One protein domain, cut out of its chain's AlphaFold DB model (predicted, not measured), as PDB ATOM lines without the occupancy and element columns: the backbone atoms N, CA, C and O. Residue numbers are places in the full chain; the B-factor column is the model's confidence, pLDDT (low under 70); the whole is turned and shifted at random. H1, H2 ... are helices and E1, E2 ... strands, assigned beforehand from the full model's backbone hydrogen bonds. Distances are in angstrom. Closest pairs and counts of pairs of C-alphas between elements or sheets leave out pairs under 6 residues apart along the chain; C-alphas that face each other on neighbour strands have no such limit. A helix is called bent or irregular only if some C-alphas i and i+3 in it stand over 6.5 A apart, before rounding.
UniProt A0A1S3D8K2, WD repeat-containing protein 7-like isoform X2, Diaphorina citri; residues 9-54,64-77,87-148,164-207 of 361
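What this domain is: This is residues 9 to 54, 64 to 77, 87 to 148 and 164 to 207 of the 361 residues of the protein "WD repeat-containing protein 7-like isoform X2" of Diaphorina citri (UniProt A0A1S3D8K2). Two long helices, H6 and H8, run side by side in opposite ways; H1 packs on H6 and H2 packs on H8. H4 reaches away near one end of this pair, H7 lies off toward the other, and residues 72 to 77, of which 72 belongs to H3, stick out. The 166 printed residues have eight named helices and one strand, in the order H1, H2, E1, H3 to H8, and the class is mostly helix. The whole is compact, with a radius of gyration of the C-alphas of 17.1 A and spans of 57 by 41 by 32 A.

Where its parts are: Find C-alpha 9 at (-38.798, -19.556, 15.877), where H1, residues 9 to 23, begins. Then come H2, 30 to 40, E1, 52 to 54, H3, 68 to 72, H4, 89 to 103 and 21.3 A long, H5, 105 to 108, H6, 111 to 130 and 28.6 A, and H7, 138 to 148. H8, residues 164 to 197 and 43.7 A, ends at C-alpha 197 (-25.979, -23.065, -21.099); it is irregular, C-alphas 189 and 192 being 7.3 A apart, with a kink of 69 degrees near residue 191.

How they stand to each other: Look first at Ile 122 and Ala 184, the closest C-alphas of H6 and H8 at 4.9 A; these helices touch at a shallow tilt of 13 degrees, opposite ways, H8 with residues 176 to 188 alone. H1 touches H6 at a steep tilt of 46 degrees, Leu 20 to Ile 121 at 6.1 A between C-alphas. H2 touches H8 at a steep tilt of 39 degrees, Val 35 to Gly 179 at 6.3 A between C-alphas. H4 and H5 meet only through their link; H3 and H5 are close but not clearly touching, C-alphas 70 and 105 being 6.7 A apart. H7 touches no helix, and E1 pairs with no named strand. Every O i to N i+4 pair is within hydrogen-bond range in H1, H3, H4, H6 and H7, against 6 of 7 in H2 and 27 of 30 in H8; H5 is too short for one.

The domain as a whole: Cuts leave gaps between C-alphas of 14.0 A from 54 to 64, 22.9 A from 77 to 87 and 17.9 A from 148 to 164. The link from H2 to E1 is long. The pLDDT is under 70 at residues 9, 64 to 77, 140 to 148 and 201.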
ATOM      1  N   ALA A   9     -38.095 -19.647  17.154       59.97
ATOM      2  CA  ALA A   9     -38.798 -19.556  15.877       59.97
ATOM      3  C   ALA A   9     -38.230 -18.485  14.921       59.97
ATOM      4  O   ALA A   9     -38.250 -18.688  13.711       59.97
ATOM      5  N   ASN A  10     -37.707 -17.367  15.437       73.94
ATOM      6  CA  ASN A  10     -37.028 -16.364  14.611       73.94
ATOM      7  C   ASN A  10     -35.654 -16.870  14.165       73.94
ATOM      8  O   ASN A  10     -35.312 -16.713  13.000       73.94
ATOM      9  N   LEU A  11     -34.913 -17.546  15.052       86.06
ATOM     10  CA  LEU A  11     -33.598 -18.092  14.716       86.06
ATOM     11  C   LEU A  11     -33.689 -19.140  13.599       86.06
ATOM     12  O   LEU A  11     -32.913 -19.091  12.653       86.06
ATOM     13  N   THR A  12     -34.660 -20.056  13.659       87.88
ATOM     14  CA  THR A  12     -34.856 -21.060  12.599       87.88
ATOM     15  C   THR A  12     -35.172 -20.412  11.250       87.88
ATOM     16  O   THR A  12     -34.657 -20.852  10.224       87.88
ATOM     17  N   MET A  13     -35.976 -19.343  11.238       87.44
ATOM     18  CA  MET A  13     -36.292 -18.598  10.014       87.44
ATOM     19  C   MET A  13     -35.072 -17.843   9.476       87.44
ATOM     20  O   MET A  13     -34.830 -17.877   8.274       87.44
ATOM     21  N   GLU A  14     -34.271 -17.222  10.342       88.44
ATOM     22  CA  GLU A  14     -33.017 -16.558   9.961       88.44
ATOM     23  C   GLU A  14     -32.000 -17.557   9.389       88.44
ATOM     24  O   GLU A  14     -31.381 -17.295   8.358       88.44
ATOM     25  N   ILE A  15     -31.874 -18.741  10.000       92.06
ATOM     26  CA  ILE A  15     -31.027 -19.824   9.483       92.06
ATOM     27  C   ILE A  15     -31.536 -20.292   8.117       92.06
ATOM     28  O   ILE A  15     -30.736 -20.462   7.200       92.06
ATOM     29  N   ALA A  16     -32.848 -20.474   7.946       93.25
ATOM     30  CA  ALA A  16     -33.424 -20.862   6.661       93.25
ATOM     31  C   ALA A  16     -33.160 -19.803   5.581       93.25
ATOM     32  O   ALA A  16     -32.722 -20.153   4.485       93.25
ATOM     33  N   GLN A  17     -33.360 -18.516   5.896       94.00
ATOM     34  CA  GLN A  17     -33.043 -17.405   4.998       94.00
ATOM     35  C   GLN A  17     -31.573 -17.441   4.594       94.00
ATOM     36  O   GLN A  17     -31.272 -17.347   3.405       94.00
ATOM     37  N   LEU A  18     -30.667 -17.604   5.561       93.12
ATOM     38  CA  LEU A  18     -29.233 -17.660   5.318       93.12
ATOM     39  C   LEU A  18     -28.869 -18.850   4.423       93.12
ATOM     40  O   LEU A  18     -28.208 -18.664   3.408       93.12
ATOM     41  N   LEU A  19     -29.341 -20.057   4.742       94.12
ATOM     42  CA  LEU A  19     -29.074 -21.252   3.940       94.12
ATOM     43  C   LEU A  19     -29.593 -21.097   2.506       94.12
ATOM     44  O   LEU A  19     -28.851 -21.341   1.562       94.12
ATOM     45  N   LEU A  20     -30.830 -20.632   2.321       95.69
ATOM     46  CA  LEU A  20     -31.408 -20.412   0.990       95.69
ATOM     47  C   LEU A  20     -30.640 -19.348   0.199       95.69
ATOM     48  O   LEU A  20     -30.385 -19.520  -0.988       95.69
ATOM     49  N   SER A  21     -30.223 -18.280   0.875       95.12
ATOM     50  CA  SER A  21     -29.433 -17.188   0.301       95.12
ATOM     51  C   SER A  21     -28.059 -17.650  -0.188       95.12
ATOM     52  O   SER A  21     -27.611 -17.218  -1.248       95.12
ATOM     53  N   LEU A  22     -27.401 -18.538   0.565       93.25
ATOM     54  CA  LEU A  22     -26.066 -19.055   0.246       93.25
ATOM     55  C   LEU A  22     -26.086 -20.208  -0.769       93.25
ATOM     56  O   LEU A  22     -25.088 -20.418  -1.454       93.25
ATOM     57  N   LEU A  23     -27.187 -20.964  -0.847       94.06
ATOM     58  CA  LEU A  23     -27.320 -22.125  -1.734       94.06
ATOM     59  C   LEU A  23     -27.976 -21.807  -3.083       94.06
ATOM     60  O   LEU A  23     -27.790 -22.575  -4.025       94.06
ATOM     61  N   HIS A  24     -28.751 -20.721  -3.182       94.94
ATOM     62  CA  HIS A  24     -29.397 -20.324  -4.435       94.94
ATOM     63  C   HIS A  24     -28.363 -19.991  -5.517       94.94
ATOM     64  O   HIS A  24     -27.389 -19.273  -5.272       94.94
ATOM     65  N   ALA A  25     -28.608 -20.479  -6.735       92.94
ATOM     66  CA  ALA A  25     -27.758 -20.265  -7.904       92.94
ATOM     67  C   ALA A  25     -27.882 -18.836  -8.478       92.94
ATOM     68  O   ALA A  25     -28.316 -18.638  -9.617       92.94
ATOM     69  N   TRP A  26     -27.498 -17.824  -7.693       93.12
ATOM     70  CA  TRP A  26     -27.541 -16.415  -8.095       93.12
ATOM     71  C   TRP A  26     -26.793 -16.175  -9.404       93.12
ATOM     72  O   TRP A  26     -25.662 -16.630  -9.583       93.12
ATOM     73  N   GLY A  27     -27.398 -15.394 -10.297       88.75
ATOM     74  CA  GLY A  27     -26.845 -15.028 -11.593       88.75
ATOM     75  C   GLY A  27     -27.170 -16.003 -12.722       88.75
ATOM     76  O   GLY A  27     -26.887 -15.663 -13.872       88.75
ATOM     77  N   LEU A  28     -27.767 -17.160 -12.415       90.19
ATOM     78  CA  LEU A  28     -28.181 -18.166 -13.396       90.19
ATOM     79  C   LEU A  28     -29.530 -17.834 -14.055       90.19
ATOM     80  O   LEU A  28     -29.734 -18.105 -15.237       90.19
ATOM     81  N   ASP A  29     -30.451 -17.238 -13.296       92.62
ATOM     82  CA  ASP A  29     -31.759 -16.784 -13.769       92.62
ATOM     83  C   ASP A  29     -32.050 -15.376 -13.221       92.62
ATOM     84  O   ASP A  29     -32.506 -15.242 -12.084       92.62
ATOM     85  N   PRO A  30     -31.802 -14.315 -14.013       91.69
ATOM     86  CA  PRO A  30     -31.967 -12.939 -13.552       91.69
ATOM     87  C   PRO A  30     -33.398 -12.569 -13.154       91.69
ATOM     88  O   PRO A  30     -33.585 -11.643 -12.365       91.69
ATOM     89  N   ASP A  31     -34.412 -13.236 -13.707       94.50
ATOM     90  CA  ASP A  31     -35.807 -12.939 -13.381       94.50
ATOM     91  C   ASP A  31     -36.221 -13.623 -12.082       94.50
ATOM     92  O   ASP A  31     -36.873 -13.000 -11.241       94.50
ATOM     93  N   LEU A  32     -35.763 -14.859 -11.861       94.38
ATOM     94  CA  LEU A  32     -35.926 -15.521 -10.571       94.38
ATOM     95  C   LEU A  32     -35.135 -14.810  -9.466       94.38
ATOM     96  O   LEU A  32     -35.668 -14.632  -8.376       94.38
ATOM     97  N   ASP A  33     -33.927 -14.318  -9.749       94.62
ATOM     98  CA  ASP A  33     -33.125 -13.554  -8.785       94.62
ATOM     99  C   ASP A  33     -33.882 -12.321  -8.261       94.62
ATOM    100  O   ASP A  33     -33.889 -12.063  -7.056       94.62
ATOM    101  N   LYS A  34     -34.591 -11.591  -9.138       94.62
ATOM    102  CA  LYS A  34     -35.445 -10.455  -8.736       94.62
ATOM    103  C   LYS A  34     -36.593 -10.893  -7.828       94.62
ATOM    104  O   LYS A  34     -36.961 -10.169  -6.905       94.62
ATOM    105  N   VAL A  35     -37.188 -12.059  -8.089       94.69
ATOM    106  CA  VAL A  35     -38.260 -12.621  -7.251       94.69
ATOM    107  C   VAL A  35     -37.709 -13.041  -5.887       94.69
ATOM    108  O   VAL A  35     -38.323 -12.731  -4.865       94.69
ATOM    109  N   CYS A  36     -36.546 -13.690  -5.860       94.56
ATOM    110  CA  CYS A  36     -35.854 -14.099  -4.644       94.56
ATOM    111  C   CYS A  36     -35.519 -12.901  -3.749       94.56
ATOM    112  O   CYS A  36     -35.826 -12.931  -2.561       94.56
ATOM    113  N   GLU A  37     -34.967 -11.832  -4.314       92.81
ATOM    114  CA  GLU A  37     -34.606 -10.623  -3.570       92.81
ATOM    115  C   GLU A  37     -35.841  -9.802  -3.165       92.81
ATOM    116  O   GLU A  37     -36.025  -9.470  -1.995       92.81
ATOM    117  N   GLY A  38     -36.737  -9.518  -4.114       90.56
ATOM    118  CA  GLY A  38     -37.857  -8.605  -3.890       90.56
ATOM    119  C   GLY A  38     -39.051  -9.222  -3.162       90.56
ATOM    120  O   GLY A  38     -39.661  -8.566  -2.319       90.56
ATOM    121  N   LYS A  39     -39.429 -10.466  -3.491       90.25
ATOM    122  CA  LYS A  39     -40.653 -11.097  -2.960       90.25
ATOM    123  C   LYS A  39     -40.383 -12.074  -1.826       90.25
ATOM    124  O   LYS A  39     -41.168 -12.102  -0.883       90.25
ATOM    125  N   LEU A  40     -39.319 -12.873  -1.933       92.50
ATOM    126  CA  LEU A  40     -38.969 -13.876  -0.919       92.50
ATOM    127  C   LEU A  40     -38.081 -13.294   0.189       92.50
ATOM    128  O   LEU A  40     -38.098 -13.805   1.305       92.50
ATOM    129  N   GLY A  41     -37.340 -12.220  -0.098       91.69
ATOM    130  CA  GLY A  41     -36.421 -11.577   0.840       91.69
ATOM    131  C   GLY A  41     -35.109 -12.341   1.034       91.69
ATOM    132  O   GLY A  41     -34.512 -12.265   2.105       91.69
ATOM    133  N   LEU A  42     -34.665 -13.116   0.041       94.75
ATOM    134  CA  LEU A  42     -33.344 -13.745   0.069       94.75
ATOM    135  C   LEU A  42     -32.240 -12.700  -0.115       94.75
ATOM    136  O   LEU A  42     -32.424 -11.681  -0.776       94.75
ATOM    137  N   LEU A  43     -31.080 -12.977   0.473       92.88
ATOM    138  CA  LEU A  43     -29.936 -12.077   0.502       92.88
ATOM    139  C   LEU A  43     -28.899 -12.542  -0.516       92.88
ATOM    140  O   LEU A  43     -28.457 -13.689  -0.491       92.88
ATOM    141  N   ARG A  44     -28.470 -11.655  -1.412       90.44
ATOM    142  CA  ARG A  44     -27.391 -11.996  -2.337       90.44
ATOM    143  C   ARG A  44     -26.047 -11.990  -1.594       90.44
ATOM    144  O   ARG A  44     -25.727 -10.986  -0.955       90.44
ATOM    145  N   PRO A  45     -25.240 -13.063  -1.672       89.06
ATOM    146  CA  PRO A  45     -23.916 -13.067  -1.069       89.06
ATOM    147  C   PRO A  45     -23.016 -12.037  -1.761       89.06
ATOM    148  O   PRO A  45     -22.990 -11.940  -2.986       89.06
ATOM    149  N   MET A  46     -22.266 -11.272  -0.967       84.31
ATOM    150  CA  MET A  46     -21.281 -10.309  -1.482       84.31
ATOM    151  C   MET A  46     -19.939 -10.972  -1.812       84.31
ATOM    152  O   MET A  46     -19.212 -10.514  -2.690       84.31
ATOM    153  N   VAL A  47     -19.623 -12.063  -1.113       84.94
ATOM    154  CA  VAL A  47     -18.372 -12.820  -1.233       84.94
ATOM    155  C   VAL A  47     -18.665 -14.274  -1.605       84.94
ATOM    156  O   VAL A  47     -19.724 -14.785  -1.226       84.94
ATOM    157  N   PRO A  48     -17.744 -14.972  -2.295       83.62
ATOM    158  CA  PRO A  48     -17.912 -16.389  -2.579       83.62
ATOM    159  C   PRO A  48     -17.987 -17.197  -1.280       83.62
ATOM    160  O   PRO A  48     -17.173 -17.026  -0.369       83.62
ATOM    161  N   VAL A  49     -18.961 -18.098  -1.211       84.31
ATOM    162  CA  VAL A  49     -19.151 -18.994  -0.065       84.31
ATOM    163  C   VAL A  49     -18.149 -20.135  -0.161       84.31
ATOM    164  O   VAL A  49     -17.859 -20.607  -1.253       84.31
ATOM    165  N   SER A  50     -17.620 -20.598   0.969       84.69
ATOM    166  CA  SER A  50     -16.848 -21.840   1.000       84.69
ATOM    167  C   SER A  50     -17.610 -22.935   1.713       84.69
ATOM    168  O   SER A  50     -18.291 -22.688   2.706       84.69
ATOM    169  N   PHE A  51     -17.479 -24.146   1.189       84.25
ATOM    170  CA  PHE A  51     -18.151 -25.319   1.706       84.25
ATOM    171  C   PHE A  51     -17.130 -26.299   2.269       84.25
ATOM    172  O   PHE A  51     -16.003 -26.407   1.784       84.25
ATOM    173  N   GLY A  52     -17.552 -27.025   3.292       80.56
ATOM    174  CA  GLY A  52     -16.786 -28.100   3.889       80.56
ATOM    175  C   GLY A  52     -17.713 -29.210   4.346       80.56
ATOM    176  O   GLY A  52     -18.931 -29.033   4.423       80.56
ATOM    177  N   VAL A  53     -17.121 -30.355   4.640       80.88
ATOM    178  CA  VAL A  53     -17.818 -31.523   5.165       80.88
ATOM    179  C   VAL A  53     -17.423 -31.733   6.619       80.88
ATOM    180  O   VAL A  53     -16.278 -31.519   7.014       80.88
ATOM    181  N   VAL A  54     -18.398 -32.137   7.427       83.88
ATOM    182  CA  VAL A  54     -18.180 -32.530   8.818       83.88
ATOM    183  C   VAL A  54     -18.573 -33.993   8.940       83.88
ATOM    184  O   VAL A  54     -19.706 -34.369   8.630       83.88
ATOM    185  N   LEU A  64     -10.830 -24.641   1.440       69.94
ATOM    186  CA  LEU A  64     -10.668 -23.189   1.550       69.94
ATOM    187  C   LEU A  64      -9.520 -22.674   0.680       69.94
ATOM    188  O   LEU A  64      -8.405 -23.171   0.819       69.94
ATOM    189  N   PRO A  65      -9.749 -21.621  -0.124       66.38
ATOM    190  CA  PRO A  65     -11.028 -21.086  -0.592       66.38
ATOM    191  C   PRO A  65     -11.545 -21.894  -1.793       66.38
ATOM    192  O   PRO A  65     -10.874 -21.975  -2.820       66.38
ATOM    193  N   THR A  66     -12.771 -22.422  -1.720       65.56
ATOM    194  CA  THR A  66     -13.393 -23.178  -2.839       65.56
ATOM    195  C   THR A  66     -13.412 -22.428  -4.182       65.56
ATOM    196  O   THR A  66     -13.467 -23.051  -5.240       65.56
ATOM    197  N   TRP A  67     -13.344 -21.094  -4.162       61.44
ATOM    198  CA  TRP A  67     -13.306 -20.254  -5.357       61.44
ATOM    199  C   TRP A  67     -11.920 -20.153  -6.011       61.44
ATOM    200  O   TRP A  67     -11.847 -19.723  -7.157       61.44
ATOM    201  N   GLN A  68     -10.817 -20.546  -5.363       59.38
ATOM    202  CA  GLN A  68      -9.486 -20.490  -5.994       59.38
ATOM    203  C   GLN A  68      -9.355 -21.468  -7.169       59.38
ATOM    204  O   GLN A  68      -8.770 -21.118  -8.192       59.38
ATOM    205  N   LEU A  69     -10.058 -22.605  -7.109       55.59
ATOM    206  CA  LEU A  69     -10.248 -23.525  -8.243       55.59
ATOM    207  C   LEU A  69     -10.879 -22.835  -9.474       55.59
ATOM    208  O   LEU A  69     -10.775 -23.317 -10.602       55.59
ATOM    209  N   CYS A  70     -11.554 -21.698  -9.265       53.56
ATOM    210  CA  CYS A  70     -12.156 -20.861 -10.301       53.56
ATOM    211  C   CYS A  70     -11.130 -19.937 -10.984       53.56
ATOM    212  O   CYS A  70     -11.288 -19.632 -12.166       53.56
ATOM    213  N   VAL A  71     -10.094 -19.500 -10.254       53.44
ATOM    214  CA  VAL A  71      -9.044 -18.587 -10.742       53.44
ATOM    215  C   VAL A  71      -8.077 -19.324 -11.659       53.44
ATOM    216  O   VAL A  71      -7.835 -18.874 -12.777       53.44
ATOM    217  N   GLU A  72      -7.613 -20.503 -11.242       49.81
ATOM    218  CA  GLU A  72      -6.662 -21.319 -12.012       49.81
ATOM    219  C   GLU A  72      -7.234 -21.768 -13.369       49.81
ATOM    220  O   GLU A  72      -6.507 -21.917 -14.347       49.81
ATOM    221  N   ARG A  73      -8.562 -21.922 -13.478       49.47
ATOM    222  CA  ARG A  73      -9.230 -22.340 -14.722       49.47
ATOM    223  C   ARG A  73      -9.420 -21.201 -15.740       49.47
ATOM    224  O   ARG A  73      -9.782 -21.469 -16.886       49.47
ATOM    225  N   LYS A  74      -9.240 -19.932 -15.349       50.50
ATOM    226  CA  LYS A  74      -9.702 -18.762 -16.126       50.50
ATOM    227  C   LYS A  74      -8.641 -17.740 -16.528       50.50
ATOM    228  O   LYS A  74      -9.018 -16.691 -17.047       50.50
ATOM    229  N   GLU A  75      -7.354 -18.081 -16.489       45.91
ATOM    230  CA  GLU A  75      -6.330 -17.308 -17.221       45.91
ATOM    231  C   GLU A  75      -6.593 -17.219 -18.750       45.91
ATOM    232  O   GLU A  75      -5.887 -16.511 -19.458       45.91
ATOM    233  N   GLN A  76      -7.635 -17.878 -19.285       40.75
ATOM    234  CA  GLN A  76      -7.895 -17.979 -20.727       40.75
ATOM    235  C   GLN A  76      -9.123 -17.224 -21.271       40.75
ATOM    236  O   GLN A  76      -9.268 -17.161 -22.487       40.75
ATOM    237  N   PHE A  77     -10.005 -16.630 -20.454       40.78
ATOM    238  CA  PHE A  77     -11.207 -15.957 -20.989       40.78
ATOM    239  C   PHE A  77     -11.486 -14.609 -20.326       40.78
ATOM    240  O   PHE A  77     -12.349 -14.455 -19.461       40.78
ATOM    241  N   LEU A  87     -18.025   2.361  -8.472       70.69
ATOM    242  CA  LEU A  87     -17.593   1.417  -7.434       70.69
ATOM    243  C   LEU A  87     -16.079   1.146  -7.508       70.69
ATOM    244  O   LEU A  87     -15.527   1.082  -8.609       70.69
ATOM    245  N   PRO A  88     -15.390   0.956  -6.363       83.88
ATOM    246  CA  PRO A  88     -13.996   0.524  -6.340       83.88
ATOM    247  C   PRO A  88     -13.772  -0.731  -7.201       83.88
ATOM    248  O   PRO A  88     -14.560  -1.678  -7.105       83.88
ATOM    249  N   PRO A  89     -12.691  -0.793  -8.002       76.62
ATOM    250  CA  PRO A  89     -12.442  -1.901  -8.931       76.62
ATOM    251  C   PRO A  89     -12.325  -3.264  -8.231       76.62
ATOM    252  O   PRO A  89     -12.685  -4.288  -8.808       76.62
ATOM    253  N   GLU A  90     -11.879  -3.278  -6.973       80.12
ATOM    254  CA  GLU A  90     -11.804  -4.479  -6.137       80.12
ATOM    255  C   GLU A  90     -13.190  -5.070  -5.834       80.12
ATOM    256  O   GLU A  90     -13.388  -6.277  -5.959       80.12
ATOM    257  N   LEU A  91     -14.177  -4.226  -5.515       78.38
ATOM    258  CA  LEU A  91     -15.540  -4.676  -5.224       78.38
ATOM    259  C   LEU A  91     -16.239  -5.211  -6.476       78.38
ATOM    260  O   LEU A  91     -16.941  -6.214  -6.403       78.38
ATOM    261  N   VAL A  92     -15.991  -4.595  -7.635       79.62
ATOM    262  CA  VAL A  92     -16.516  -5.073  -8.924       79.62
ATOM    263  C   VAL A  92     -15.919  -6.438  -9.291       79.62
ATOM    264  O   VAL A  92     -16.624  -7.320  -9.786       79.62
ATOM    265  N   ALA A  93     -14.619  -6.636  -9.046       80.38
ATOM    266  CA  ALA A  93     -13.965  -7.923  -9.264       80.38
ATOM    267  C   ALA A  93     -14.533  -9.007  -8.334       80.38
ATOM    268  O   ALA A  93     -14.853 -10.105  -8.793       80.38
ATOM    269  N   LEU A  94     -14.717  -8.677  -7.055       81.88
ATOM    270  CA  LEU A  94     -15.284  -9.574  -6.057       81.88
ATOM    271  C   LEU A  94     -16.729  -9.969  -6.389       81.88
ATOM    272  O   LEU A  94     -17.044 -11.154  -6.378       81.88
ATOM    273  N   GLU A  95     -17.588  -9.020  -6.766       82.69
ATOM    274  CA  GLU A  95     -18.966  -9.309  -7.183       82.69
ATOM    275  C   GLU A  95     -18.999 -10.259  -8.389       82.69
ATOM    276  O   GLU A  95     -19.760 -11.231  -8.410       82.69
ATOM    277  N   ARG A  96     -18.139 -10.016  -9.387       82.12
ATOM    278  CA  ARG A  96     -18.027 -10.876 -10.570       82.12
ATOM    279  C   ARG A  96     -17.623 -12.300 -10.192       82.12
ATOM    280  O   ARG A  96     -18.207 -13.248 -10.720       82.12
ATOM    281  N   LEU A  97     -16.653 -12.448  -9.291       83.44
ATOM    282  CA  LEU A  97     -16.212 -13.749  -8.783       83.44
ATOM    283  C   LEU A  97     -17.335 -14.457  -8.024       83.44
ATOM    284  O   LEU A  97     -17.613 -15.621  -8.304       83.44
ATOM    285  N   THR A  98     -18.020 -13.752  -7.124       86.62
ATOM    286  CA  THR A  98     -19.144 -14.297  -6.356       86.62
ATOM    287  C   THR A  98     -20.250 -14.786  -7.277       86.62
ATOM    288  O   THR A  98     -20.679 -15.931  -7.162       86.62
ATOM    289  N   ARG A  99     -20.655 -13.968  -8.254       85.75
ATOM    290  CA  ARG A  99     -21.704 -14.323  -9.215       85.75
ATOM    291  C   ARG A  99     -21.320 -15.521 -10.077       85.75
ATOM    292  O   ARG A  99     -22.153 -16.379 -10.355       85.75
ATOM    293  N   GLN A 100     -20.066 -15.590 -10.511       84.50
ATOM    294  CA  GLN A 100     -19.581 -16.745 -11.256       84.50
ATOM    295  C   GLN A 100     -19.594 -18.012 -10.392       84.50
ATOM    296  O   GLN A 100     -19.980 -19.084 -10.863       84.50
ATOM    297  N   PHE A 101     -19.173 -17.893  -9.134       87.44
ATOM    298  CA  PHE A 101     -19.133 -19.009  -8.209       87.44
ATOM    299  C   PHE A 101     -20.533 -19.577  -7.953       87.44
ATOM    300  O   PHE A 101     -20.733 -20.775  -8.145       87.44
ATOM    301  N   THR A 102     -21.503 -18.725  -7.606       88.88
ATOM    302  CA  THR A 102     -22.888 -19.133  -7.301       88.88
ATOM    303  C   THR A 102     -23.625 -19.690  -8.515       88.88
ATOM    304  O   THR A 102     -24.383 -20.650  -8.394       88.88
ATOM    305  N   ALA A 103     -23.405 -19.119  -9.703       86.56
ATOM    306  CA  ALA A 103     -24.091 -19.564 -10.914       86.56
ATOM    307  C   ALA A 103     -23.535 -20.883 -11.470       86.56
ATOM    308  O   ALA A 103     -24.267 -21.619 -12.127       86.56
ATOM    309  N   GLN A 104     -22.238 -21.157 -11.280       84.69
ATOM    310  CA  GLN A 104     -21.544 -22.221 -12.015       84.69
ATOM    311  C   GLN A 104     -20.641 -23.067 -11.127       84.69
ATOM    312  O   GLN A 104     -20.926 -24.241 -10.911       84.69
ATOM    313  N   THR A 105     -19.540 -22.494 -10.632       82.81
ATOM    314  CA  THR A 105     -18.434 -23.273 -10.048       82.81
ATOM    315  C   THR A 105     -18.863 -24.087  -8.838       82.81
ATOM    316  O   THR A 105     -18.410 -25.214  -8.684       82.81
ATOM    317  N   HIS A 106     -19.785 -23.559  -8.032       86.56
ATOM    318  CA  HIS A 106     -20.409 -24.256  -6.909       86.56
ATOM    319  C   HIS A 106     -20.929 -25.652  -7.279       86.56
ATOM    320  O   HIS A 106     -20.698 -26.612  -6.546       86.56
ATOM    321  N   TRP A 107     -21.551 -25.778  -8.451       88.56
ATOM    322  CA  TRP A 107     -22.164 -27.014  -8.944       88.56
ATOM    323  C   TRP A 107     -21.177 -27.962  -9.635       88.56
ATOM    324  O   TRP A 107     -21.546 -29.065 -10.039       88.56
ATOM    325  N   GLU A 108     -19.920 -27.541  -9.790       86.56
ATOM    326  CA  GLU A 108     -18.849 -28.332 -10.399       86.56
ATOM    327  C   GLU A 108     -17.895 -28.952  -9.363       86.56
ATOM    328  O   GLU A 108     -17.028 -29.742  -9.738       86.56
ATOM    329  N   LEU A 109     -18.052 -28.610  -8.076       83.62
ATOM    330  CA  LEU A 109     -17.144 -29.028  -7.003       83.62
ATOM    331  C   LEU A 109     -17.228 -30.535  -6.723       83.62
ATOM    332  O   LEU A 109     -16.271 -31.264  -6.960       83.62
ATOM    333  N   SER A 110     -18.372 -31.014  -6.234       86.62
ATOM    334  CA  SER A 110     -18.541 -32.409  -5.809       86.62
ATOM    335  C   SER A 110     -19.985 -32.866  -5.994       86.62
ATOM    336  O   SER A 110     -20.928 -32.130  -5.699       86.62
ATOM    337  N   THR A 111     -20.159 -34.102  -6.466       87.88
ATOM    338  CA  THR A 111     -21.466 -34.767  -6.621       87.88
ATOM    339  C   THR A 111     -22.173 -34.892  -5.266       87.88
ATOM    340  O   THR A 111     -23.381 -34.639  -5.155       87.88
ATOM    341  N   SER A 112     -21.409 -35.179  -4.208       88.31
ATOM    342  CA  SER A 112     -21.896 -35.268  -2.832       88.31
ATOM    343  C   SER A 112     -22.452 -33.942  -2.321       88.31
ATOM    344  O   SER A 112     -23.559 -33.869  -1.775       88.31
ATOM    345  N   LEU A 113     -21.694 -32.874  -2.543       88.75
ATOM    346  CA  LEU A 113     -22.053 -31.522  -2.138       88.75
ATOM    347  C   LEU A 113     -23.286 -31.017  -2.897       88.75
ATOM    348  O   LEU A 113     -24.259 -30.598  -2.270       88.75
ATOM    349  N   THR A 114     -23.289 -31.150  -4.228       91.75
ATOM    350  CA  THR A 114     -24.423 -30.768  -5.079       91.75
ATOM    351  C   THR A 114     -25.710 -31.449  -4.622       91.75
ATOM    352  O   THR A 114     -26.729 -30.788  -4.449       91.75
ATOM    353  N   THR A 115     -25.673 -32.754  -4.344       93.12
ATOM    354  CA  THR A 115     -26.879 -33.484  -3.921       93.12
ATOM    355  C   THR A 115     -27.416 -32.988  -2.580       93.12
ATOM    356  O   THR A 115     -28.624 -32.805  -2.441       93.12
ATOM    357  N   ASN A 116     -26.551 -32.758  -1.585       92.69
ATOM    358  CA  ASN A 116     -27.006 -32.257  -0.285       92.69
ATOM    359  C   ASN A 116     -27.598 -30.849  -0.414       92.69
ATOM    360  O   ASN A 116     -28.673 -30.602   0.121       92.69
ATOM    361  N   HIS A 117     -26.957 -29.963  -1.179       93.88
ATOM    362  CA  HIS A 117     -27.463 -28.613  -1.414       93.88
ATOM    363  C   HIS A 117     -28.817 -28.605  -2.114       93.88
ATOM    364  O   HIS A 117     -29.710 -27.882  -1.683       93.88
ATOM    365  N   LEU A 118     -28.988 -29.444  -3.139       95.75
ATOM    366  CA  LEU A 118     -30.251 -29.588  -3.856       95.75
ATOM    367  C   LEU A 118     -31.374 -30.093  -2.955       95.75
ATOM    368  O   LEU A 118     -32.461 -29.520  -2.948       95.75
ATOM    369  N   ILE A 119     -31.113 -31.119  -2.146       95.38
ATOM    370  CA  ILE A 119     -32.105 -31.609  -1.188       95.38
ATOM    371  C   ILE A 119     -32.449 -30.507  -0.183       95.38
ATOM    372  O   ILE A 119     -33.625 -30.230   0.021       95.38
ATOM    373  N   SER A 120     -31.456 -29.815   0.383       95.50
ATOM    374  CA  SER A 120     -31.689 -28.729   1.340       95.50
ATOM    375  C   SER A 120     -32.525 -27.588   0.758       95.50
ATOM    376  O   SER A 120     -33.507 -27.188   1.383       95.50
ATOM    377  N   ILE A 121     -32.181 -27.071  -0.426       96.38
ATOM    378  CA  ILE A 121     -32.906 -25.947  -1.035       96.38
ATOM    379  C   ILE A 121     -34.327 -26.340  -1.434       96.38
ATOM    380  O   ILE A 121     -35.252 -25.566  -1.189       96.38
ATOM    381  N   ILE A 122     -34.528 -27.542  -1.985       96.31
ATOM    382  CA  ILE A 122     -35.855 -28.028  -2.380       96.31
ATOM    383  C   ILE A 122     -36.715 -28.255  -1.133       96.31
ATOM    384  O   ILE A 122     -37.832 -27.749  -1.081       96.31
ATOM    385  N   SER A 123     -36.193 -28.933  -0.105       96.31
ATOM    386  CA  SER A 123     -36.924 -29.172   1.145       96.31
ATOM    387  C   SER A 123     -37.340 -27.867   1.815       96.31
ATOM    388  O   SER A 123     -38.521 -27.685   2.089       96.31
ATOM    389  N   LEU A 124     -36.402 -26.934   2.021       95.88
ATOM    390  CA  LEU A 124     -36.694 -25.646   2.659       95.88
ATOM    391  C   LEU A 124     -37.683 -24.811   1.836       95.88
ATOM    392  O   LEU A 124     -38.589 -24.205   2.406       95.88
ATOM    393  N   SER A 125     -37.552 -24.801   0.506       95.56
ATOM    394  CA  SER A 125     -38.486 -24.087  -0.373       95.56
ATOM    395  C   SER A 125     -39.893 -24.677  -0.287       95.56
ATOM    396  O   SER A 125     -40.857 -23.926  -0.160       95.56
ATOM    397  N   SER A 126     -40.025 -26.007  -0.288       93.38
ATOM    398  CA  SER A 126     -41.312 -26.691  -0.122       93.38
ATOM    399  C   SER A 126     -41.928 -26.442   1.259       93.38
ATOM    400  O   SER A 126     -43.133 -26.201   1.355       93.38
ATOM    401  N   THR A 127     -41.118 -26.409   2.326       93.75
ATOM    402  CA  THR A 127     -41.579 -26.025   3.670       93.75
ATOM    403  C   THR A 127     -42.113 -24.592   3.685       93.75
ATOM    404  O   THR A 127     -43.217 -24.343   4.159       93.75
ATOM    405  N   LEU A 128     -41.367 -23.630   3.138       92.50
ATOM    406  CA  LEU A 128     -41.795 -22.228   3.123       92.50
ATOM    407  C   LEU A 128     -43.001 -22.008   2.197       92.50
ATOM    408  O   LEU A 128     -43.872 -21.201   2.508       92.50
ATOM    409  N   MET A 129     -43.122 -22.774   1.112       91.88
ATOM    410  CA  MET A 129     -44.295 -22.752   0.236       91.88
ATOM    411  C   MET A 129     -45.576 -23.229   0.944       91.88
ATOM    412  O   MET A 129     -46.661 -22.704   0.667       91.88
ATOM    413  N   SER A 130     -45.475 -24.217   1.840       88.56
ATOM    414  CA  SER A 130     -46.625 -24.741   2.590       88.56
ATOM    415  C   SER A 130     -47.035 -23.829   3.755       88.56
ATOM    416  O   SER A 130     -48.211 -23.784   4.127       88.56
ATOM    417  N   MET A 131     -46.100 -23.037   4.284       87.50
ATOM    418  CA  MET A 131     -46.354 -22.038   5.321       87.50
ATOM    419  C   MET A 131     -47.169 -20.836   4.809       87.50
ATOM    420  O   MET A 131     -47.119 -20.436   3.643       87.50
ATOM    421  N   ASN A 132     -47.929 -20.205   5.712       78.25
ATOM    422  CA  ASN A 132     -48.720 -19.025   5.365       78.25
ATOM    423  C   ASN A 132     -47.895 -17.728   5.484       78.25
ATOM    424  O   ASN A 132     -47.312 -17.466   6.539       78.25
ATOM    425  N   ASN A 133     -47.862 -16.915   4.424       72.50
ATOM    426  CA  ASN A 133     -47.078 -15.676   4.294       72.50
ATOM    427  C   ASN A 133     -45.606 -15.840   4.698       72.50
ATOM    428  O   ASN A 133     -45.057 -15.022   5.441       72.50
ATOM    429  N   ALA A 134     -44.967 -16.916   4.235       82.94
ATOM    430  CA  ALA A 134     -43.551 -17.156   4.469       82.94
ATOM    431  C   ALA A 134     -42.704 -16.308   3.516       82.94
ATOM    432  O   ALA A 134     -42.433 -16.693   2.383       82.94
ATOM    433  N   SER A 135     -42.306 -15.134   3.988       83.94
ATOM    434  CA  SER A 135     -41.368 -14.246   3.313       83.94
ATOM    435  C   SER A 135     -40.445 -13.606   4.339       83.94
ATOM    436  O   SER A 135     -40.849 -13.357   5.479       83.94
ATOM    437  N   PHE A 136     -39.211 -13.340   3.923       85.12
ATOM    438  CA  PHE A 136     -38.189 -12.685   4.730       85.12
ATOM    439  C   PHE A 136     -38.144 -11.163   4.522       85.12
ATOM    440  O   PHE A 136     -37.286 -10.478   5.075       85.12
ATOM    441  N   VAL A 137     -39.075 -10.601   3.744       81.81
ATOM    442  CA  VAL A 137     -39.177  -9.149   3.557       81.81
ATOM    443  C   VAL A 137     -39.681  -8.496   4.848       81.81
ATOM    444  O   VAL A 137     -40.822  -8.706   5.266       81.81
ATOM    445  N   ALA A 138     -38.847  -7.651   5.465       74.19
ATOM    446  CA  ALA A 138     -39.119  -7.030   6.767       74.19
ATOM    447  C   ALA A 138     -40.457  -6.267   6.820       74.19
ATOM    448  O   ALA A 138     -41.164  -6.303   7.828       74.19
ATOM    449  N   GLU A 139     -40.840  -5.603   5.726       72.19
ATOM    450  CA  GLU A 139     -42.128  -4.912   5.627       72.19
ATOM    451  C   GLU A 139     -43.317  -5.882   5.701       72.19
ATOM    452  O   GLU A 139     -44.298  -5.615   6.400       72.19
ATOM    453  N   GLN A 140     -43.210  -7.039   5.046       69.94
ATOM    454  CA  GLN A 140     -44.244  -8.074   5.061       69.94
ATOM    455  C   GLN A 140     -44.332  -8.729   6.445       69.94
ATOM    456  O   GLN A 140     -45.429  -8.961   6.962       69.94
ATOM    457  N   GLU A 141     -43.190  -8.937   7.106       68.19
ATOM    458  CA  GLU A 141     -43.155  -9.456   8.472       68.19
ATOM    459  C   GLU A 141     -43.777  -8.475   9.483       68.19
ATOM    460  O   GLU A 141     -44.524  -8.881  10.383       68.19
ATOM    461  N   ARG A 142     -43.517  -7.170   9.316       66.12
ATOM    462  CA  ARG A 142     -44.111  -6.096  10.123       66.12
ATOM    463  C   ARG A 142     -45.628  -6.037   9.942       66.12
ATOM    464  O   ARG A 142     -46.347  -5.997  10.941       66.12
ATOM    465  N   ASN A 143     -46.114  -6.074   8.700       67.06
ATOM    466  CA  ASN A 143     -47.549  -6.028   8.402       67.06
ATOM    467  C   ASN A 143     -48.283  -7.239   9.009       67.06
ATOM    468  O   ASN A 143     -49.326  -7.070   9.643       67.06
ATOM    469  N   ARG A 144     -47.669  -8.432   8.963       67.06
ATOM    470  CA  ARG A 144     -48.167  -9.649   9.632       67.06
ATOM    471  C   ARG A 144     -48.290  -9.483  11.154       67.06
ATOM    472  O   ARG A 144     -49.285  -9.903  11.747       67.06
ATOM    473  N   LYS A 145     -47.284  -8.885  11.807       65.88
ATOM    474  CA  LYS A 145     -47.281  -8.660  13.268       65.88
ATOM    475  C   LYS A 145     -48.324  -7.622  13.693       65.88
ATOM    476  O   LYS A 145     -48.997  -7.834  14.701       65.88
ATOM    477  N   LEU A 146     -48.498  -6.540  12.925       62.69
ATOM    478  CA  LEU A 146     -49.508  -5.514  13.216       62.69
ATOM    479  C   LEU A 146     -50.934  -6.071  13.150       62.69
ATOM    480  O   LEU A 146     -51.749  -5.757  14.012       62.69
ATOM    481  N   GLN A 147     -51.238  -6.913  12.165       58.81
ATOM    482  CA  GLN A 147     -52.602  -7.405  11.955       58.81
ATOM    483  C   GLN A 147     -53.015  -8.484  12.950       58.81
ATOM    484  O   GLN A 147     -54.134  -8.447  13.460       58.81
ATOM    485  N   ARG A 148     -52.085  -9.360  13.355       60.34
ATOM    486  CA  ARG A 148     -52.333 -10.287  14.471       60.34
ATOM    487  C   ARG A 148     -52.666  -9.535  15.774       60.34
ATOM    488  O   ARG A 148     -53.412 -10.053  16.596       60.34
ATOM    489  N   ALA A 164     -61.450  -5.926   0.156       75.81
ATOM    490  CA  ALA A 164     -60.415  -5.519  -0.802       75.81
ATOM    491  C   ALA A 164     -58.987  -5.751  -0.267       75.81
ATOM    492  O   ALA A 164     -58.056  -6.013  -1.028       75.81
ATOM    493  N   VAL A 165     -58.795  -5.652   1.050       77.31
ATOM    494  CA  VAL A 165     -57.503  -5.898   1.705       77.31
ATOM    495  C   VAL A 165     -57.196  -7.399   1.762       77.31
ATOM    496  O   VAL A 165     -56.060  -7.797   1.495       77.31
ATOM    497  N   GLU A 166     -58.203  -8.230   2.033       77.94
ATOM    498  CA  GLU A 166     -58.116  -9.695   1.996       77.94
ATOM    499  C   GLU A 166     -57.818 -10.220   0.579       77.94
ATOM    500  O   GLU A 166     -56.998 -11.130   0.408       77.94
ATOM    501  N   GLU A 167     -58.399  -9.611  -0.462       83.50
ATOM    502  CA  GLU A 167     -58.099  -9.949  -1.859       83.50
ATOM    503  C   GLU A 167     -56.630  -9.649  -2.209       83.50
ATOM    504  O   GLU A 167     -55.920 -10.510  -2.742       83.50
ATOM    505  N   ILE A 168     -56.131  -8.465  -1.832       83.31
ATOM    506  CA  ILE A 168     -54.726  -8.077  -2.040       83.31
ATOM    507  C   ILE A 168     -53.775  -9.020  -1.289       83.31
ATOM    508  O   ILE A 168     -52.740  -9.410  -1.835       83.31
ATOM    509  N   MET A 169     -54.113  -9.435  -0.064       80.38
ATOM    510  CA  MET A 169     -53.295 -10.389   0.692       80.38
ATOM    511  C   MET A 169     -53.284 -11.775   0.080       80.38
ATOM    512  O   MET A 169     -52.227 -12.401   0.004       80.38
ATOM    513  N   THR A 170     -54.440 -12.256  -0.365       86.12
ATOM    514  CA  THR A 170     -54.544 -13.562  -1.012       86.12
ATOM    515  C   THR A 170     -53.713 -13.576  -2.294       86.12
ATOM    516  O   THR A 170     -52.948 -14.517  -2.528       86.12
ATOM    517  N   ALA A 171     -53.769 -12.495  -3.078       87.31
ATOM    518  CA  ALA A 171     -52.928 -12.315  -4.256       87.31
ATOM    519  C   ALA A 171     -51.431 -12.263  -3.898       87.31
ATOM    520  O   ALA A 171     -50.617 -12.926  -4.544       87.31
ATOM    521  N   GLN A 172     -51.048 -11.530  -2.849       86.00
ATOM    522  CA  GLN A 172     -49.661 -11.469  -2.377       86.00
ATOM    523  C   GLN A 172     -49.153 -12.843  -1.925       86.00
ATOM    524  O   GLN A 172     -48.048 -13.250  -2.286       86.00
ATOM    525  N   GLN A 173     -49.971 -13.587  -1.185       87.19
ATOM    526  CA  GLN A 173     -49.633 -14.918  -0.704       87.19
ATOM    527  C   GLN A 173     -49.482 -15.919  -1.853       87.19
ATOM    528  O   GLN A 173     -48.560 -16.736  -1.851       87.19
ATOM    529  N   ALA A 174     -50.333 -15.827  -2.878       90.19
ATOM    530  CA  ALA A 174     -50.188 -16.621  -4.094       90.19
ATOM    531  C   ALA A 174     -48.857 -16.331  -4.809       90.19
ATOM    532  O   ALA A 174     -48.166 -17.262  -5.221       90.19
ATOM    533  N   GLN A 175     -48.444 -15.061  -4.891       90.81
ATOM    534  CA  GLN A 175     -47.160 -14.684  -5.493       90.81
ATOM    535  C   GLN A 175     -45.949 -15.186  -4.694       90.81
ATOM    536  O   GLN A 175     -44.955 -15.594  -5.294       90.81
ATOM    537  N   ILE A 176     -46.015 -15.172  -3.359       91.62
ATOM    538  CA  ILE A 176     -44.955 -15.718  -2.497       91.62
ATOM    539  C   ILE A 176     -44.834 -17.231  -2.715       91.62
ATOM    540  O   ILE A 176     -43.740 -17.733  -2.972       91.62
ATOM    541  N   LYS A 177     -45.961 -17.953  -2.700       93.62
ATOM    542  CA  LYS A 177     -45.986 -19.396  -2.989       93.62
ATOM    543  C   LYS A 177     -45.446 -19.716  -4.380       93.62
ATOM    544  O   LYS A 177     -44.690 -20.673  -4.534       93.62
ATOM    545  N   GLN A 178     -45.788 -18.903  -5.378       94.31
ATOM    546  CA  GLN A 178     -45.234 -19.030  -6.723       94.31
ATOM    547  C   GLN A 178     -43.713 -18.841  -6.719       94.31
ATOM    548  O   GLN A 178     -43.012 -19.621  -7.355       94.31
ATOM    549  N   GLY A 179     -43.188 -17.857  -5.983       94.94
ATOM    550  CA  GLY A 179     -41.745 -17.643  -5.857       94.94
ATOM    551  C   GLY A 179     -41.013 -18.858  -5.275       94.94
ATOM    552  O   GLY A 179     -40.025 -19.301  -5.857       94.94
ATOM    553  N   TRP A 180     -41.528 -19.452  -4.193       96.06
ATOM    554  CA  TRP A 180     -40.959 -20.682  -3.621       96.06
ATOM    555  C   TRP A 180     -41.032 -21.874  -4.580       96.06
ATOM    556  O   TRP A 180     -40.066 -22.626  -4.708       96.06
ATOM    557  N   SER A 181     -42.146 -22.018  -5.302       95.50
ATOM    558  CA  SER A 181     -42.310 -23.064  -6.317       95.50
ATOM    559  C   SER A 181     -41.314 -22.909  -7.472       95.50
ATOM    560  O   SER A 181     -40.704 -23.894  -7.893       95.50
ATOM    561  N   LEU A 182     -41.086 -21.681  -7.952       95.81
ATOM    562  CA  LEU A 182     -40.086 -21.395  -8.984       95.81
ATOM    563  C   LEU A 182     -38.668 -21.702  -8.492       95.81
ATOM    564  O   LEU A 182     -37.893 -22.315  -9.226       95.81
ATOM    565  N   LEU A 183     -38.348 -21.340  -7.245       95.94
ATOM    566  CA  LEU A 183     -37.055 -21.634  -6.632       95.94
ATOM    567  C   LEU A 183     -36.795 -23.145  -6.550       95.94
ATOM    568  O   LEU A 183     -35.732 -23.610  -6.969       95.94
ATOM    569  N   ALA A 184     -37.776 -23.918  -6.079       96.19
ATOM    570  CA  ALA A 184     -37.694 -25.377  -6.040       96.19
ATOM    571  C   ALA A 184     -37.569 -25.979  -7.450       96.19
ATOM    572  O   ALA A 184     -36.749 -26.867  -7.676       96.19
ATOM    573  N   THR A 185     -38.333 -25.465  -8.420       95.75
ATOM    574  CA  THR A 185     -38.324 -25.941  -9.814       95.75
ATOM    575  C   THR A 185     -36.981 -25.699 -10.496       95.75
ATOM    576  O   THR A 185     -36.484 -26.590 -11.193       95.75
ATOM    577  N   LEU A 186     -36.366 -24.528 -10.273       95.00
ATOM    578  CA  LEU A 186     -35.023 -24.238 -10.769       95.00
ATOM    579  C   LEU A 186     -34.058 -25.332 -10.306       95.00
ATOM    580  O   LEU A 186     -33.452 -25.988 -11.143       95.00
ATOM    581  N   HIS A 187     -33.961 -25.566  -8.998       94.69
ATOM    582  CA  HIS A 187     -32.971 -26.483  -8.429       94.69
ATOM    583  C   HIS A 187     -33.280 -27.958  -8.711       94.69
ATOM    584  O   HIS A 187     -32.361 -28.753  -8.885       94.69
ATOM    585  N   CYS A 188     -34.554 -28.335  -8.814       94.44
ATOM    586  CA  CYS A 188     -34.949 -29.720  -9.064       94.44
ATOM    587  C   CYS A 188     -34.765 -30.138 -10.535       94.44
ATOM    588  O   CYS A 188     -34.264 -31.226 -10.823       94.44
ATOM    589  N   ILE A 189     -35.153 -29.275 -11.482       92.19
ATOM    590  CA  ILE A 189     -35.301 -29.665 -12.894       92.19
ATOM    591  C   ILE A 189     -34.404 -28.841 -13.818       92.19
ATOM    592  O   ILE A 189     -33.708 -29.413 -14.654       92.19
ATOM    593  N   LEU A 190     -34.415 -27.515 -13.690       92.88
ATOM    594  CA  LEU A 190     -33.851 -26.623 -14.713       92.88
ATOM    595  C   LEU A 190     -32.356 -26.333 -14.517       92.88
ATOM    596  O   LEU A 190     -31.682 -25.911 -15.456       92.88
ATOM    597  N   LEU A 191     -31.839 -26.535 -13.303       92.38
ATOM    598  CA  LEU A 191     -30.481 -26.170 -12.909       92.38
ATOM    599  C   LEU A 191     -29.419 -26.787 -13.830       92.38
ATOM    600  O   LEU A 191     -28.600 -26.023 -14.337       92.38
ATOM    601  N   PRO A 192     -29.420 -28.105 -14.118       89.56
ATOM    602  CA  PRO A 192     -28.349 -28.702 -14.917       89.56
ATOM    603  C   PRO A 192     -28.280 -28.116 -16.328       89.56
ATOM    604  O   PRO A 192     -27.195 -27.797 -16.811       89.56
ATOM    605  N   ASP A 193     -29.435 -27.897 -16.960       89.94
ATOM    606  CA  ASP A 193     -29.511 -27.349 -18.315       89.94
ATOM    607  C   ASP A 193     -29.033 -25.895 -18.346       89.94
ATOM    608  O   ASP A 193     -28.262 -25.507 -19.226       89.94
ATOM    609  N   LYS A 194     -29.436 -25.092 -17.353       89.81
ATOM    610  CA  LYS A 194     -29.006 -23.695 -17.247       89.81
ATOM    611  C   LYS A 194     -27.515 -23.562 -16.943       89.81
ATOM    612  O   LYS A 194     -26.869 -22.683 -17.508       89.81
ATOM    613  N   VAL A 195     -26.946 -24.423 -16.095       88.38
ATOM    614  CA  VAL A 195     -25.503 -24.400 -15.791       88.38
ATOM    615  C   VAL A 195     -24.686 -24.717 -17.046       88.38
ATOM    616  O   VAL A 195     -23.705 -24.027 -17.326       88.38
ATOM    617  N   ILE A 196     -25.123 -25.695 -17.847       86.19
ATOM    618  CA  ILE A 196     -24.484 -26.033 -19.128       86.19
ATOM    619  C   ILE A 196     -24.593 -24.861 -20.117       86.19
ATOM    620  O   ILE A 196     -23.594 -24.476 -20.724       86.19
ATOM    621  N   GLN A 197     -25.773 -24.244 -20.243       85.25
ATOM    622  CA  GLN A 197     -25.979 -23.065 -21.099       85.25
ATOM    623  C   GLN A 197     -25.109 -21.872 -20.684       85.25
ATOM    624  O   GLN A 197     -24.622 -21.135 -21.537       85.25
ATOM    625  N   ALA A 198     -24.872 -21.699 -19.383       79.69
ATOM    626  CA  ALA A 198     -24.017 -20.646 -18.852       79.69
ATOM    627  C   ALA A 198     -22.510 -20.903 -19.085       79.69
ATOM    628  O   ALA A 198     -21.684 -20.043 -18.771       79.69
ATOM    629  N   GLY A 199     -22.137 -22.055 -19.656       74.06
ATOM    630  CA  GLY A 199     -20.754 -22.422 -19.966       74.06
ATOM    631  C   GLY A 199     -20.091 -23.338 -18.933       74.06
ATOM    632  O   GLY A 199     -18.878 -23.548 -19.015       74.06
ATOM    633  N   GLY A 200     -20.857 -23.893 -17.987       73.62
ATOM    634  CA  GLY A 200     -20.389 -24.940 -17.081       73.62
ATOM    635  C   GLY A 200     -20.072 -26.211 -17.867       73.62
ATOM    636  O   GLY A 200     -20.935 -26.765 -18.548       73.62
ATOM    637  N   ARG A 201     -18.818 -26.663 -17.807       69.38
ATOM    638  CA  ARG A 201     -18.351 -27.825 -18.583       69.38
ATOM    639  C   ARG A 201     -18.489 -29.126 -17.803       69.38
ATOM    640  O   ARG A 201     -18.632 -30.177 -18.415       69.38
ATOM    641  N   ASN A 202     -18.487 -29.048 -16.470       78.50
ATOM    642  CA  ASN A 202     -18.364 -30.207 -15.587       78.50
ATOM    643  C   ASN A 202     -19.428 -30.202 -14.478       78.50
ATOM    644  O   ASN A 202     -19.094 -30.393 -13.307       78.50
ATOM    645  N   PHE A 203     -20.701 -29.984 -14.823       83.94
ATOM    646  CA  PHE A 203     -21.790 -30.066 -13.844       83.94
ATOM    647  C   PHE A 203     -21.775 -31.431 -13.136       83.94
ATOM    648  O   PHE A 203     -21.907 -32.482 -13.773       83.94
ATOM    649  N   LYS A 204     -21.610 -31.419 -11.808       85.06
ATOM    650  CA  LYS A 204     -21.586 -32.632 -10.990       85.06
ATOM    651  C   LYS A 204     -23.016 -33.061 -10.706       85.06
ATOM    652  O   LYS A 204     -23.709 -32.459  -9.889       85.06
ATOM    653  N   ARG A 205     -23.453 -34.105 -11.412       85.69
ATOM    654  CA  ARG A 205     -24.814 -34.637 -11.303       85.69
ATOM    655  C   ARG A 205     -25.117 -35.143  -9.885       85.69
ATOM    656  O   ARG A 205     -24.212 -35.658  -9.225       85.69
ATOM    657  N   PRO A 206     -26.374 -35.025  -9.420       88.50
ATOM    658  CA  PRO A 206     -26.770 -35.544  -8.117       88.50
ATOM    659  C   PRO A 206     -26.581 -37.064  -8.034       88.50
ATOM    660  O   PRO A 206     -26.930 -37.795  -8.963       88.50
ATOM    661  N   GLN A 207     -26.064 -37.555  -6.908       88.12
ATOM    662  CA  GLN A 207     -25.835 -38.983  -6.706       88.12
ATOM    663  C   GLN A 207     -27.161 -39.715  -6.481       88.12
ATOM    664  O   GLN A 207     -27.826 -39.559  -5.452       88.12
TER     665      GLN A 207